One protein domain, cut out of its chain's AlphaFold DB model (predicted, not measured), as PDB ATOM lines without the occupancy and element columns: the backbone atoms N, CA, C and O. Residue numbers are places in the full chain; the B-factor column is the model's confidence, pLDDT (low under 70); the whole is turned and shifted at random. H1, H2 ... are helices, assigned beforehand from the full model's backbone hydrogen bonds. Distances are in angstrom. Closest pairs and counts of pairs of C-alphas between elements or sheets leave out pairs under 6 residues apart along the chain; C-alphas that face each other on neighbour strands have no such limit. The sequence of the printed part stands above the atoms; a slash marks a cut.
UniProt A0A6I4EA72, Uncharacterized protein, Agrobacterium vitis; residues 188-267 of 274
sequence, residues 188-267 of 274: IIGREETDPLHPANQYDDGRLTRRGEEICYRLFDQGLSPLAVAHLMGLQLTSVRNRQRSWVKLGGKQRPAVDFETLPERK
ATOM      1  N   ILE A 188      28.733  21.605  51.770       79.38
ATOM      2  CA  ILE A 188      28.634  22.889  51.081       79.38
ATOM      3  C   ILE A 188      28.677  22.596  49.583       79.38
ATOM      4  O   ILE A 188      29.738  22.326  49.015       79.38
ATOM      5  N   ILE A 189      27.504  22.634  48.953       78.12
ATOM      6  CA  ILE A 189      27.333  22.458  47.509       78.12
ATOM      7  C   ILE A 189      27.163  23.845  46.882       78.12
ATOM      8  O   ILE A 189      26.224  24.572  47.212       78.12
ATOM      9  N   GLY A 190      28.085  24.241  46.002       69.62
ATOM     10  CA  GLY A 190      27.945  25.480  45.235       69.62
ATOM     11  C   GLY A 190      26.933  25.316  44.102       69.62
ATOM     12  O   GLY A 190      26.685  24.207  43.635       69.62
ATOM     13  N   ARG A 191      26.321  26.430  43.682       65.44
ATOM     14  CA  ARG A 191      25.087  26.413  42.878       65.44
ATOM     15  C   ARG A 191      25.237  25.900  41.437       65.44
ATOM     16  O   ARG A 191      24.230  25.455  40.908       65.44
ATOM     17  N   GLU A 192      26.430  25.912  40.827       70.62
ATOM     18  CA  GLU A 192      26.613  25.424  39.438       70.62
ATOM     19  C   GLU A 192      27.978  24.754  39.171       70.62
ATOM     20  O   GLU A 192      28.040  23.630  38.668       70.62
ATOM     21  N   GLU A 193      29.100  25.392  39.518       73.38
ATOM     22  CA  GLU A 193      30.428  24.857  39.158       73.38
ATOM     23  C   GLU A 193      30.866  23.660  40.006       73.38
ATOM     24  O   GLU A 193      31.528  22.743  39.509       73.38
ATOM     25  N   THR A 194      30.472  23.640  41.278       78.94
ATOM     26  CA  THR A 194      30.830  22.591  42.240       78.94
ATOM     27  C   THR A 194      29.696  21.611  42.511       78.94
ATOM     28  O   THR A 194      29.820  20.805  43.432       78.94
ATOM     29  N   ASP A 195      28.622  21.644  41.715       86.19
ATOM     30  CA  ASP A 195      27.525  20.686  41.835       86.19
ATOM     31  C   ASP A 195      28.045  19.247  41.597       86.19
ATOM     32  O   ASP A 195      28.551  18.937  40.507       86.19
ATOM     33  N   PRO A 196      27.934  18.343  42.594       87.69
ATOM     34  CA  PRO A 196      28.303  16.934  42.472       87.69
ATOM     35  C   PRO A 196      27.625  16.207  41.307       87.69
ATOM     36  O   PRO A 196      28.229  15.298  40.728       87.69
ATOM     37  N   LEU A 197      26.408  16.618  40.941       87.62
ATOM     38  CA  LEU A 197      25.593  15.995  39.896       87.62
ATOM     39  C   LEU A 197      25.768  16.641  38.516       87.62
ATOM     40  O   LEU A 197      25.112  16.226  37.558       87.62
ATOM     41  N   HIS A 198      26.678  17.608  38.381       87.62
ATOM     42  CA  HIS A 198      26.874  18.308  37.120       87.62
ATOM     43  C   HIS A 198      27.258  17.334  35.976       87.62
ATOM     44  O   HIS A 198      28.225  16.573  36.112       87.62
ATOM     45  N   PRO A 199      26.595  17.379  34.798       86.31
ATOM     46  CA  PRO A 199      26.836  16.437  33.694       86.31
ATOM     47  C   PRO A 199      28.281  16.398  33.170       86.31
ATOM     48  O   PRO A 199      28.734  15.389  32.636       86.31
ATOM     49  N   ALA A 200      29.036  17.489  33.311       87.25
ATOM     50  CA  ALA A 200      30.455  17.541  32.937       87.25
ATOM     51  C   ALA A 200      31.394  16.765  33.885       87.25
ATOM     52  O   ALA A 200      32.576  16.603  33.575       87.25
ATOM     53  N   ASN A 201      30.899  16.274  35.025       88.44
ATOM     54  CA  ASN A 201      31.693  15.499  35.980       88.44
ATOM     55  C   ASN A 201      31.906  14.059  35.508       88.44
ATOM     56  O   ASN A 201      32.833  13.393  35.970       88.44
ATOM     57  N   GLN A 202      31.064  13.578  34.591       88.38
ATOM     58  CA  GLN A 202      31.100  12.216  34.077       88.38
ATOM     59  C   GLN A 202      31.122  12.212  32.544       88.38
ATOM     60  O   GLN A 202      30.533  13.068  31.883       88.38
ATOM     61  N   TYR A 203      31.838  11.247  31.979       86.50
ATOM     62  CA  TYR A 203      31.732  10.880  30.572       86.50
ATOM     63  C   TYR A 203      30.452  10.065  30.333       86.50
ATOM     64  O   TYR A 203      29.828   9.578  31.276       86.50
ATOM     65  N   ASP A 204      30.084   9.864  29.067       83.81
ATOM     66  CA  ASP A 204      28.885   9.095  28.689       83.81
ATOM     67  C   ASP A 204      28.963   7.608  29.095       83.81
ATOM     68  O   ASP A 204      27.942   6.931  29.185       83.81
ATOM     69  N   ASP A 205      30.166   7.102  29.385       82.19
ATOM     70  CA  ASP A 205      30.416   5.756  29.915       82.19
ATOM     71  C   ASP A 205      30.351   5.674  31.459       82.19
ATOM     72  O   ASP A 205      30.572   4.606  32.035       82.19
ATOM     73  N   GLY A 206      30.062   6.790  32.141       80.88
ATOM     74  CA  GLY A 206      29.984   6.892  33.601       80.88
ATOM     75  C   GLY A 206      31.335   7.026  34.316       80.88
ATOM     76  O   GLY A 206      31.383   7.015  35.549       80.88
ATOM     77  N   ARG A 207      32.458   7.147  33.592       86.06
ATOM     78  CA  ARG A 207      33.762   7.457  34.204       86.06
ATOM     79  C   ARG A 207      33.831   8.928  34.600       86.06
ATOM     80  O   ARG A 207      33.299   9.789  33.911       86.06
ATOM     81  N   LEU A 208      34.545   9.232  35.685       90.12
ATOM     82  CA  LEU A 208      34.774  10.619  36.100       90.12
ATOM     83  C   LEU A 208      35.721  11.346  35.138       90.12
ATOM     84  O   LEU A 208      36.767  10.810  34.765       90.12
ATOM     85  N   THR A 209      35.374  12.584  34.791       90.81
ATOM     86  CA  THR A 209      36.289  13.537  34.146       90.81
ATOM     87  C   THR A 209      37.296  14.075  35.166       90.81
ATOM     88  O   THR A 209      37.143  13.863  36.368       90.81
ATOM     89  N   ARG A 210      38.319  14.821  34.726       90.00
ATOM     90  CA  ARG A 210      39.234  15.513  35.656       90.00
ATOM     91  C   ARG A 210      38.493  16.483  36.578       90.00
ATOM     92  O   ARG A 210      38.771  16.513  37.770       90.00
ATOM     93  N   ARG A 211      37.494  17.194  36.043       89.69
ATOM     94  CA  ARG A 211      36.576  18.023  36.836       89.69
ATOM     95  C   ARG A 211      35.822  17.190  37.875       89.69
ATOM     96  O   ARG A 211      35.773  17.566  39.039       89.69
ATOM     97  N   GLY A 212      35.277  16.039  37.476       90.81
ATOM     98  CA  GLY A 212      34.592  15.133  38.399       90.81
ATOM     99  C   GLY A 212      35.508  14.553  39.483       90.81
ATOM    100  O   GLY A 212      35.093  14.427  40.631       90.81
ATOM    101  N   GLU A 213      36.762  14.228  39.151       92.81
ATOM    102  CA  GLU A 213      37.781  13.829  40.134       92.81
ATOM    103  C   GLU A 213      38.024  14.942  41.158       92.81
ATOM    104  O   GLU A 213      38.019  14.676  42.358       92.81
ATOM    105  N   GLU A 214      38.179  16.179  40.691       92.25
ATOM    106  CA  GLU A 214      38.410  17.340  41.549       92.25
ATOM    107  C   GLU A 214      37.214  17.624  42.470       92.25
ATOM    108  O   GLU A 214      37.403  17.829  43.666       92.25
ATOM    109  N   ILE A 215      35.976  17.548  41.969       92.12
ATOM    110  CA  ILE A 215      34.771  17.686  42.810       92.12
ATOM    111  C   ILE A 215      34.704  16.574  43.861       92.12
ATOM    112  O   ILE A 215      34.427  16.850  45.028       92.12
ATOM    113  N   CYS A 216      35.029  15.333  43.489       93.56
ATOM    114  CA  CYS A 216      35.112  14.219  44.435       93.56
ATOM    115  C   CYS A 216      36.116  14.511  45.561       93.56
ATOM    116  O   CYS A 216      35.826  14.271  46.732       93.56
ATOM    117  N   TYR A 217      37.278  15.070  45.220       94.12
ATOM    118  CA  TYR A 217      38.294  15.447  46.197       94.12
ATOM    119  C   TYR A 217      37.863  16.615  47.080       94.12
ATOM    120  O   TYR A 217      38.026  16.522  48.291       94.12
ATOM    121  N   ARG A 218      37.222  17.650  46.527       91.75
ATOM    122  CA  ARG A 218      36.674  18.767  47.314       91.75
ATOM    123  C   ARG A 218      35.627  18.307  48.328       91.75
ATOM    124  O   ARG A 218      35.605  18.802  49.450       91.75
ATOM    125  N   LEU A 219      34.800  17.320  47.980       92.62
ATOM    126  CA  LEU A 219      33.866  16.711  48.931       92.62
ATOM    127  C   LEU A 219      34.599  15.970  50.070       92.62
ATOM    128  O   LEU A 219      34.181  16.052  51.223       92.62
ATOM    129  N   PHE A 220      35.727  15.307  49.791       94.50
ATOM    130  CA  PHE A 220      36.584  14.745  50.846       94.50
ATOM    131  C   PHE A 220      37.301  15.814  51.675       94.50
ATOM    132  O   PHE A 220      37.469  15.635  52.882       94.50
ATOM    133  N   ASP A 221      37.689  16.931  51.060       92.50
ATOM    134  CA  ASP A 221      38.307  18.067  51.748       92.50
ATOM    135  C   ASP A 221      37.347  18.646  52.807       92.50
ATOM    136  O   ASP A 221      37.767  18.935  53.932       92.50
ATOM    137  N   GLN A 222      36.038  18.672  52.509       91.00
ATOM    138  CA  GLN A 222      34.962  19.013  53.458       91.00
ATOM    139  C   GLN A 222      34.786  17.989  54.596       91.00
ATOM    140  O   GLN A 222      34.056  18.237  55.551       91.00
ATOM    141  N   GLY A 223      35.479  16.849  54.541       91.38
ATOM    142  CA  GLY A 223      35.421  15.799  55.556       91.38
ATOM    143  C   GLY A 223      34.322  14.764  55.339       91.38
ATOM    144  O   GLY A 223      34.102  13.953  56.235       91.38
ATOM    145  N   LEU A 224      33.667  14.759  54.174       93.94
ATOM    146  CA  LEU A 224      32.608  13.800  53.872       93.94
ATOM    147  C   LEU A 224      33.164  12.380  53.713       93.94
ATOM    148  O   LEU A 224      34.243  12.142  53.164       93.94
ATOM    149  N   SER A 225      32.387  11.407  54.164       94.69
ATOM    150  CA  SER A 225      32.688   9.994  54.076       94.69
ATOM    151  C   SER A 225      32.575   9.499  52.630       94.69
ATOM    152  O   SER A 225      31.798  10.027  51.831       94.69
ATOM    153  N   PRO A 226      33.270   8.406  52.266       95.75
ATOM    154  CA  PRO A 226      33.119   7.784  50.949       95.75
ATOM    155  C   PRO A 226      31.681   7.403  50.605       95.75
ATOM    156  O   PRO A 226      31.341   7.312  49.429       95.75
ATOM    157  N   LEU A 227      30.849   7.143  51.616       94.88
ATOM    158  CA  LEU A 227      29.449   6.812  51.407       94.88
ATOM    159  C   LEU A 227      28.639   8.063  51.044       94.88
ATOM    160  O   LEU A 227      27.908   8.017  50.057       94.88
ATOM    161  N   ALA A 228      28.827   9.174  51.766       94.50
ATOM    162  CA  ALA A 228      28.213  10.460  51.429       94.50
ATOM    163  C   ALA A 228      28.614  10.924  50.026       94.50
ATOM    164  O   ALA A 228      27.747  11.231  49.213       94.50
ATOM    165  N   VAL A 229      29.908  10.878  49.694       94.44
ATOM    166  CA  VAL A 229      30.401  11.267  48.362       94.44
ATOM    167  C   VAL A 229      29.820  10.377  47.259       94.44
ATOM    168  O   VAL A 229      29.410  10.880  46.214       94.44
ATOM    169  N   ALA A 230      29.726   9.062  47.485       94.81
ATOM    170  CA  ALA A 230      29.107   8.146  46.527       94.81
ATOM    171  C   ALA A 230      27.630   8.467  46.279       94.81
ATOM    172  O   ALA A 230      27.199   8.462  45.127       94.81
ATOM    173  N   HIS A 231      26.877   8.783  47.335       92.81
ATOM    174  CA  HIS A 231      25.480   9.188  47.211       92.81
ATOM    175  C   HIS A 231      25.322  10.540  46.509       92.81
ATOM    176  O   HIS A 231      24.525  10.629  45.579       92.81
ATOM    177  N   LEU A 232      26.099  11.554  46.899       92.19
ATOM    178  CA  LEU A 232      26.034  12.897  46.314       92.19
ATOM    179  C   LEU A 232      26.392  12.906  44.824       92.19
ATOM    180  O   LEU A 232      25.762  13.616  44.054       92.19
ATOM    181  N   MET A 233      27.378  12.109  44.405       91.88
ATOM    182  CA  MET A 233      27.831  12.064  43.009       91.88
ATOM    183  C   MET A 233      27.151  10.976  42.161       91.88
ATOM    184  O   MET A 233      27.450  10.853  40.973       91.88
ATOM    185  N   GLY A 234      26.295  10.134  42.750       90.38
ATOM    186  CA  GLY A 234      25.674   9.003  42.049       90.38
ATOM    187  C   GLY A 234      26.669   7.923  41.596       90.38
ATOM    188  O   GLY A 234      26.465   7.277  40.570       90.38
ATOM    189  N   LEU A 235      27.763   7.725  42.337       91.44
ATOM    190  CA  LEU A 235      28.853   6.814  41.973       91.44
ATOM    191  C   LEU A 235      28.798   5.492  42.743       91.44
ATOM    192  O   LEU A 235      28.271   5.388  43.849       91.44
ATOM    193  N   GLN A 236      29.448   4.465  42.194       91.38
ATOM    194  CA  GLN A 236      29.691   3.232  42.939       91.38
ATOM    195  C   GLN A 236      30.657   3.477  44.108       91.38
ATOM    196  O   GLN A 236      31.730   4.061  43.941       91.38
ATOM    197  N   LEU A 237      30.321   2.945  45.288       94.19
ATOM    198  CA  LEU A 237      31.132   3.087  46.504       94.19
ATOM    199  C   LEU A 237      32.573   2.577  46.333       94.19
ATOM    200  O   LEU A 237      33.505   3.126  46.915       94.19
ATOM    201  N   THR A 238      32.776   1.524  45.541       94.19
ATOM    202  CA  THR A 238      34.105   0.983  45.218       94.19
ATOM    203  C   THR A 238      34.954   2.001  44.460       94.19
ATOM    204  O   THR A 238      36.104   2.234  44.833       94.19
ATOM    205  N   SER A 239      34.374   2.662  43.457       93.62
ATOM    206  CA  SER A 239      35.020   3.730  42.693       93.62
ATOM    207  C   SER A 239      35.404   4.900  43.596       93.62
ATOM    208  O   SER A 239      36.547   5.352  43.562       93.62
ATOM    209  N   VAL A 240      34.497   5.334  44.476       95.56
ATOM    210  CA  VAL A 240      34.747   6.442  45.413       95.56
ATOM    211  C   VAL A 240      35.814   6.092  46.449       95.56
ATOM    212  O   VAL A 240      36.686   6.907  46.727       95.56
ATOM    213  N   ARG A 241      35.842   4.856  46.964       96.44
ATOM    214  CA  ARG A 241      36.923   4.385  47.851       96.44
ATOM    215  C   ARG A 241      38.288   4.393  47.166       96.44
ATOM    216  O   ARG A 241      39.285   4.745  47.793       96.44
ATOM    217  N   ASN A 242      38.349   4.036  45.884       95.19
ATOM    218  CA  ASN A 242      39.588   4.144  45.115       95.19
ATOM    219  C   ASN A 242      40.017   5.609  44.963       95.19
ATOM    220  O   ASN A 242      41.197   5.912  45.136       95.19
ATOM    221  N   ARG A 243      39.068   6.525  44.734       94.44
ATOM    222  CA  ARG A 243      39.341   7.971  44.703       94.44
ATOM    223  C   ARG A 243      39.804   8.510  46.046       94.44
ATOM    224  O   ARG A 243      40.778   9.247  46.066       94.44
ATOM    225  N   GLN A 244      39.214   8.075  47.153       96.50
ATOM    226  CA  GLN A 244      39.676   8.451  48.489       96.50
ATOM    227  C   GLN A 244      41.143   8.053  48.705       96.50
ATOM    228  O   GLN A 244      41.926   8.837  49.228       96.50
ATOM    229  N   ARG A 245      41.559   6.858  48.263       96.06
ATOM    230  CA  ARG A 245      42.970   6.437  48.351       96.06
ATOM    231  C   ARG A 245      43.887   7.332  47.521       96.06
ATOM    232  O   ARG A 245      44.971   7.671  47.984       96.06
ATOM    233  N   SER A 246      43.471   7.710  46.314       94.31
ATOM    234  CA  SER A 246      44.223   8.655  45.478       94.31
ATOM    235  C   SER A 246      44.301  10.043  46.112       94.31
ATOM    236  O   SER A 246      45.375  10.627  46.149       94.31
ATOM    237  N   TRP A 247      43.200  10.529  46.685       95.50
ATOM    238  CA  TRP A 247      43.140  11.781  47.436       95.50
ATOM    239  C   TRP A 247      44.108  11.789  48.627       95.50
ATOM    240  O   TRP A 247      44.896  12.718  48.765       95.50
ATOM    241  N   VAL A 248      44.142  10.713  49.425       94.94
ATOM    242  CA  VAL A 248      45.116  10.562  50.523       94.94
ATOM    243  C   VAL A 248      46.555  10.619  50.000       94.94
ATOM    244  O   VAL A 248      47.388  11.303  50.585       94.94
ATOM    245  N   LYS A 249      46.855   9.952  48.874       94.38
ATOM    246  CA  LYS A 249      48.194   9.987  48.253       94.38
ATOM    247  C   LYS A 249      48.604  11.380  47.767       94.38
ATOM    248  O   LYS A 249      49.794  11.663  47.720       94.38
ATOM    249  N   LEU A 250      47.641  12.228  47.411       91.31
ATOM    250  CA  LEU A 250      47.865  13.605  46.957       91.31
ATOM    251  C   LEU A 250      48.017  14.613  48.112       91.31
ATOM    252  O   LEU A 250      48.112  15.808  47.855       91.31
ATOM    253  N   GLY A 251      48.036  14.154  49.369       90.94
ATOM    254  CA  GLY A 251      48.154  15.009  50.558       90.94
ATOM    255  C   GLY A 251      46.851  15.172  51.346       90.94
ATOM    256  O   GLY A 251      46.821  15.884  52.350       90.94
ATOM    257  N   GLY A 252      45.769  14.504  50.934       91.94
ATOM    258  CA  GLY A 252      44.476  14.572  51.613       91.94
ATOM    259  C   GLY A 252      43.976  16.013  51.725       91.94
ATOM    260  O   GLY A 252      44.015  16.760  50.753       91.94
ATOM    261  N   LYS A 253      43.584  16.432  52.936       88.88
ATOM    262  CA  LYS A 253      43.122  17.805  53.214       88.88
ATOM    263  C   LYS A 253      44.162  18.896  52.924       88.88
ATOM    264  O   LYS A 253      43.797  20.061  52.857       88.88
ATOM    265  N   GLN A 254      45.442  18.541  52.811       89.38
ATOM    266  CA  GLN A 254      46.538  19.479  52.536       89.38
ATOM    267  C   GLN A 254      46.943  19.495  51.059       89.38
ATOM    268  O   GLN A 254      47.936  20.127  50.702       89.38
ATOM    269  N   ARG A 255      46.217  18.779  50.193       90.19
ATOM    270  CA  ARG A 255      46.499  18.795  48.758       90.19
ATOM    271  C   ARG A 255      46.356  20.225  48.201       90.19
ATOM    272  O   ARG A 255      45.500  20.977  48.672       90.19
ATOM    273  N   PRO A 256      47.121  20.596  47.164       83.62
ATOM    274  CA  PRO A 256      46.913  21.862  46.475       83.62
ATOM    275  C   PRO A 256      45.544  21.873  45.780       83.62
ATOM    276  O   PRO A 256      45.150  20.890  45.142       83.62
ATOM    277  N   ALA A 257      44.821  22.987  45.912       74.81
ATOM    278  CA  ALA A 257      43.574  23.200  45.192       74.81
ATOM    279  C   ALA A 257      43.867  23.344  43.694       74.81
ATOM    280  O   ALA A 257      44.777  24.076  43.306       74.81
ATOM    281  N   VAL A 258      43.100  22.639  42.861       83.62
ATOM    282  CA  VAL A 258      43.197  22.754  41.403       83.62
ATOM    283  C   VAL A 258      42.075  23.655  40.916       83.62
ATOM    284  O   VAL A 258      40.913  23.466  41.292       83.62
ATOM    285  N   ASP A 259      42.434  24.633  40.092       81.88
ATOM    286  CA  ASP A 259      41.480  25.534  39.466       81.88
ATOM    287  C   ASP A 259      40.774  24.851  38.286       81.88
ATOM    288  O   ASP A 259      41.408  24.159  37.486       81.88
ATOM    289  N   PHE A 260      39.455  25.024  38.182       78.62
ATOM    290  CA  PHE A 260      38.650  24.360  37.160       78.62
ATOM    291  C   PHE A 260      38.997  24.833  35.749       78.62
ATOM    292  O   PHE A 260      38.972  24.008  34.838       78.62
ATOM    293  N   GLU A 261      39.381  26.100  35.575       76.56
ATOM    294  CA  GLU A 261      39.775  26.660  34.273       76.56
ATOM    295  C   GLU A 261      41.038  25.998  33.703       76.56
ATOM    296  O   GLU A 261      41.238  25.934  32.492       76.56
ATOM    297  N   THR A 262      41.884  25.445  34.576       80.75
ATOM    298  CA  THR A 262      43.121  24.755  34.179       80.75
ATOM    299  C   THR A 262      42.901  23.291  33.798       80.75
ATOM    300  O   THR A 262      43.810  22.632  33.283       80.75
ATOM    301  N   LEU A 263      41.709  22.750  34.064       81.81
ATOM    302  CA  LEU A 263      41.393  21.360  33.773       81.81
ATOM    303  C   LEU A 263      40.949  21.200  32.315       81.81
ATOM    304  O   LEU A 263      40.241  22.048  31.779       81.81
ATOM    305  N   PRO A 264      41.306  20.079  31.662       77.19
ATOM    306  CA  PRO A 264      40.879  19.833  30.296       77.19
ATOM    307  C   PRO A 264      39.351  19.768  30.225       77.19
ATOM    308  O   PRO A 264      38.721  18.989  30.951       77.19
ATOM    309  N   GLU A 265      38.772  20.553  29.316       73.19
ATOM    310  CA  GLU A 265      37.342  20.503  29.039       73.19
ATOM    311  C   GLU A 265      36.912  19.100  28.595       73.19
ATOM    312  O   GLU A 265      37.643  18.352  27.928       73.19
ATOM    313  N   ARG A 266      35.683  18.731  28.967       74.88
ATOM    314  CA  ARG A 266      35.077  17.476  28.526       74.88
ATOM    315  C   ARG A 266      34.968  17.491  26.999       74.88
ATOM    316  O   ARG A 266      34.182  18.244  26.434       74.88
ATOM    317  N   LYS A 267      35.678  16.577  26.334       68.56
ATOM    318  CA  LYS A 267      35.445  16.290  24.915       68.56
ATOM    319  C   LYS A 267      34.097  15.584  24.765       68.56
ATOM    320  O   LYS A 267      33.937  14.446  25.207       68.56
TER     321      LYS A 267
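AT A GLANCE: This is residues 188 to 267 of the 274 residues of an uncharacterized protein of Agrobacterium vitis (UniProt A0A6I4EA72). Three helices cross in a small cluster, their centres making a triangle, with long loop stretches on the outside. Residues 188 to 209 wind in loops before H1, and residues 250 to 267 fold back past H1 after H3. The printed part has 80 residues, with H1, H2 and H3 in that order and no named strand; its class is all helix, though named elements hold 33 residues, under half. It is compact, with a radius of gyration of the C-alphas of 11.6 A and spans of 28 by 25 by 23 A.

IN THESE COORDINATES: H1, residues 210 to 221, begins at C-alpha 210 (39.234, 15.513, 35.656) and is 16.3 A long. H2, residues 226 to 233, measures 10.5 A. H3, residues 237 to 249, measures 18.5 A and ends at C-alpha 249 (48.194, 9.987, 48.253).

HOW THE PARTS SIT: H1 touches H2 with residues 216 to 220 alone, the closest C-alphas, of Leu 219 and Val 229, being 6.5 A apart, at a steep tilt of 47 degrees, opposite ways. H1 touches H3 about perpendicular, at 78 degrees; their closest C-alphas, of Tyr 217 and Trp 247, are 6.2 A apart. H2 touches H3, closest at the C-alphas of Ala 230 and Leu 237, 5.4 A apart; the tilt of 69.5 degrees, opposite ways, is only just steep. In H1, H2 and H3 every O i to N i+4 pair is within hydrogen-bond range.

THE WHOLE: The two C-alphas farthest apart, of Asp 204 and Gln 254, are 31.4 A apart. The printed part has no cut, and both links are tight. Mean pLDDT of the printed part is 87.9; residues 190 to 191 and 267 are under 70.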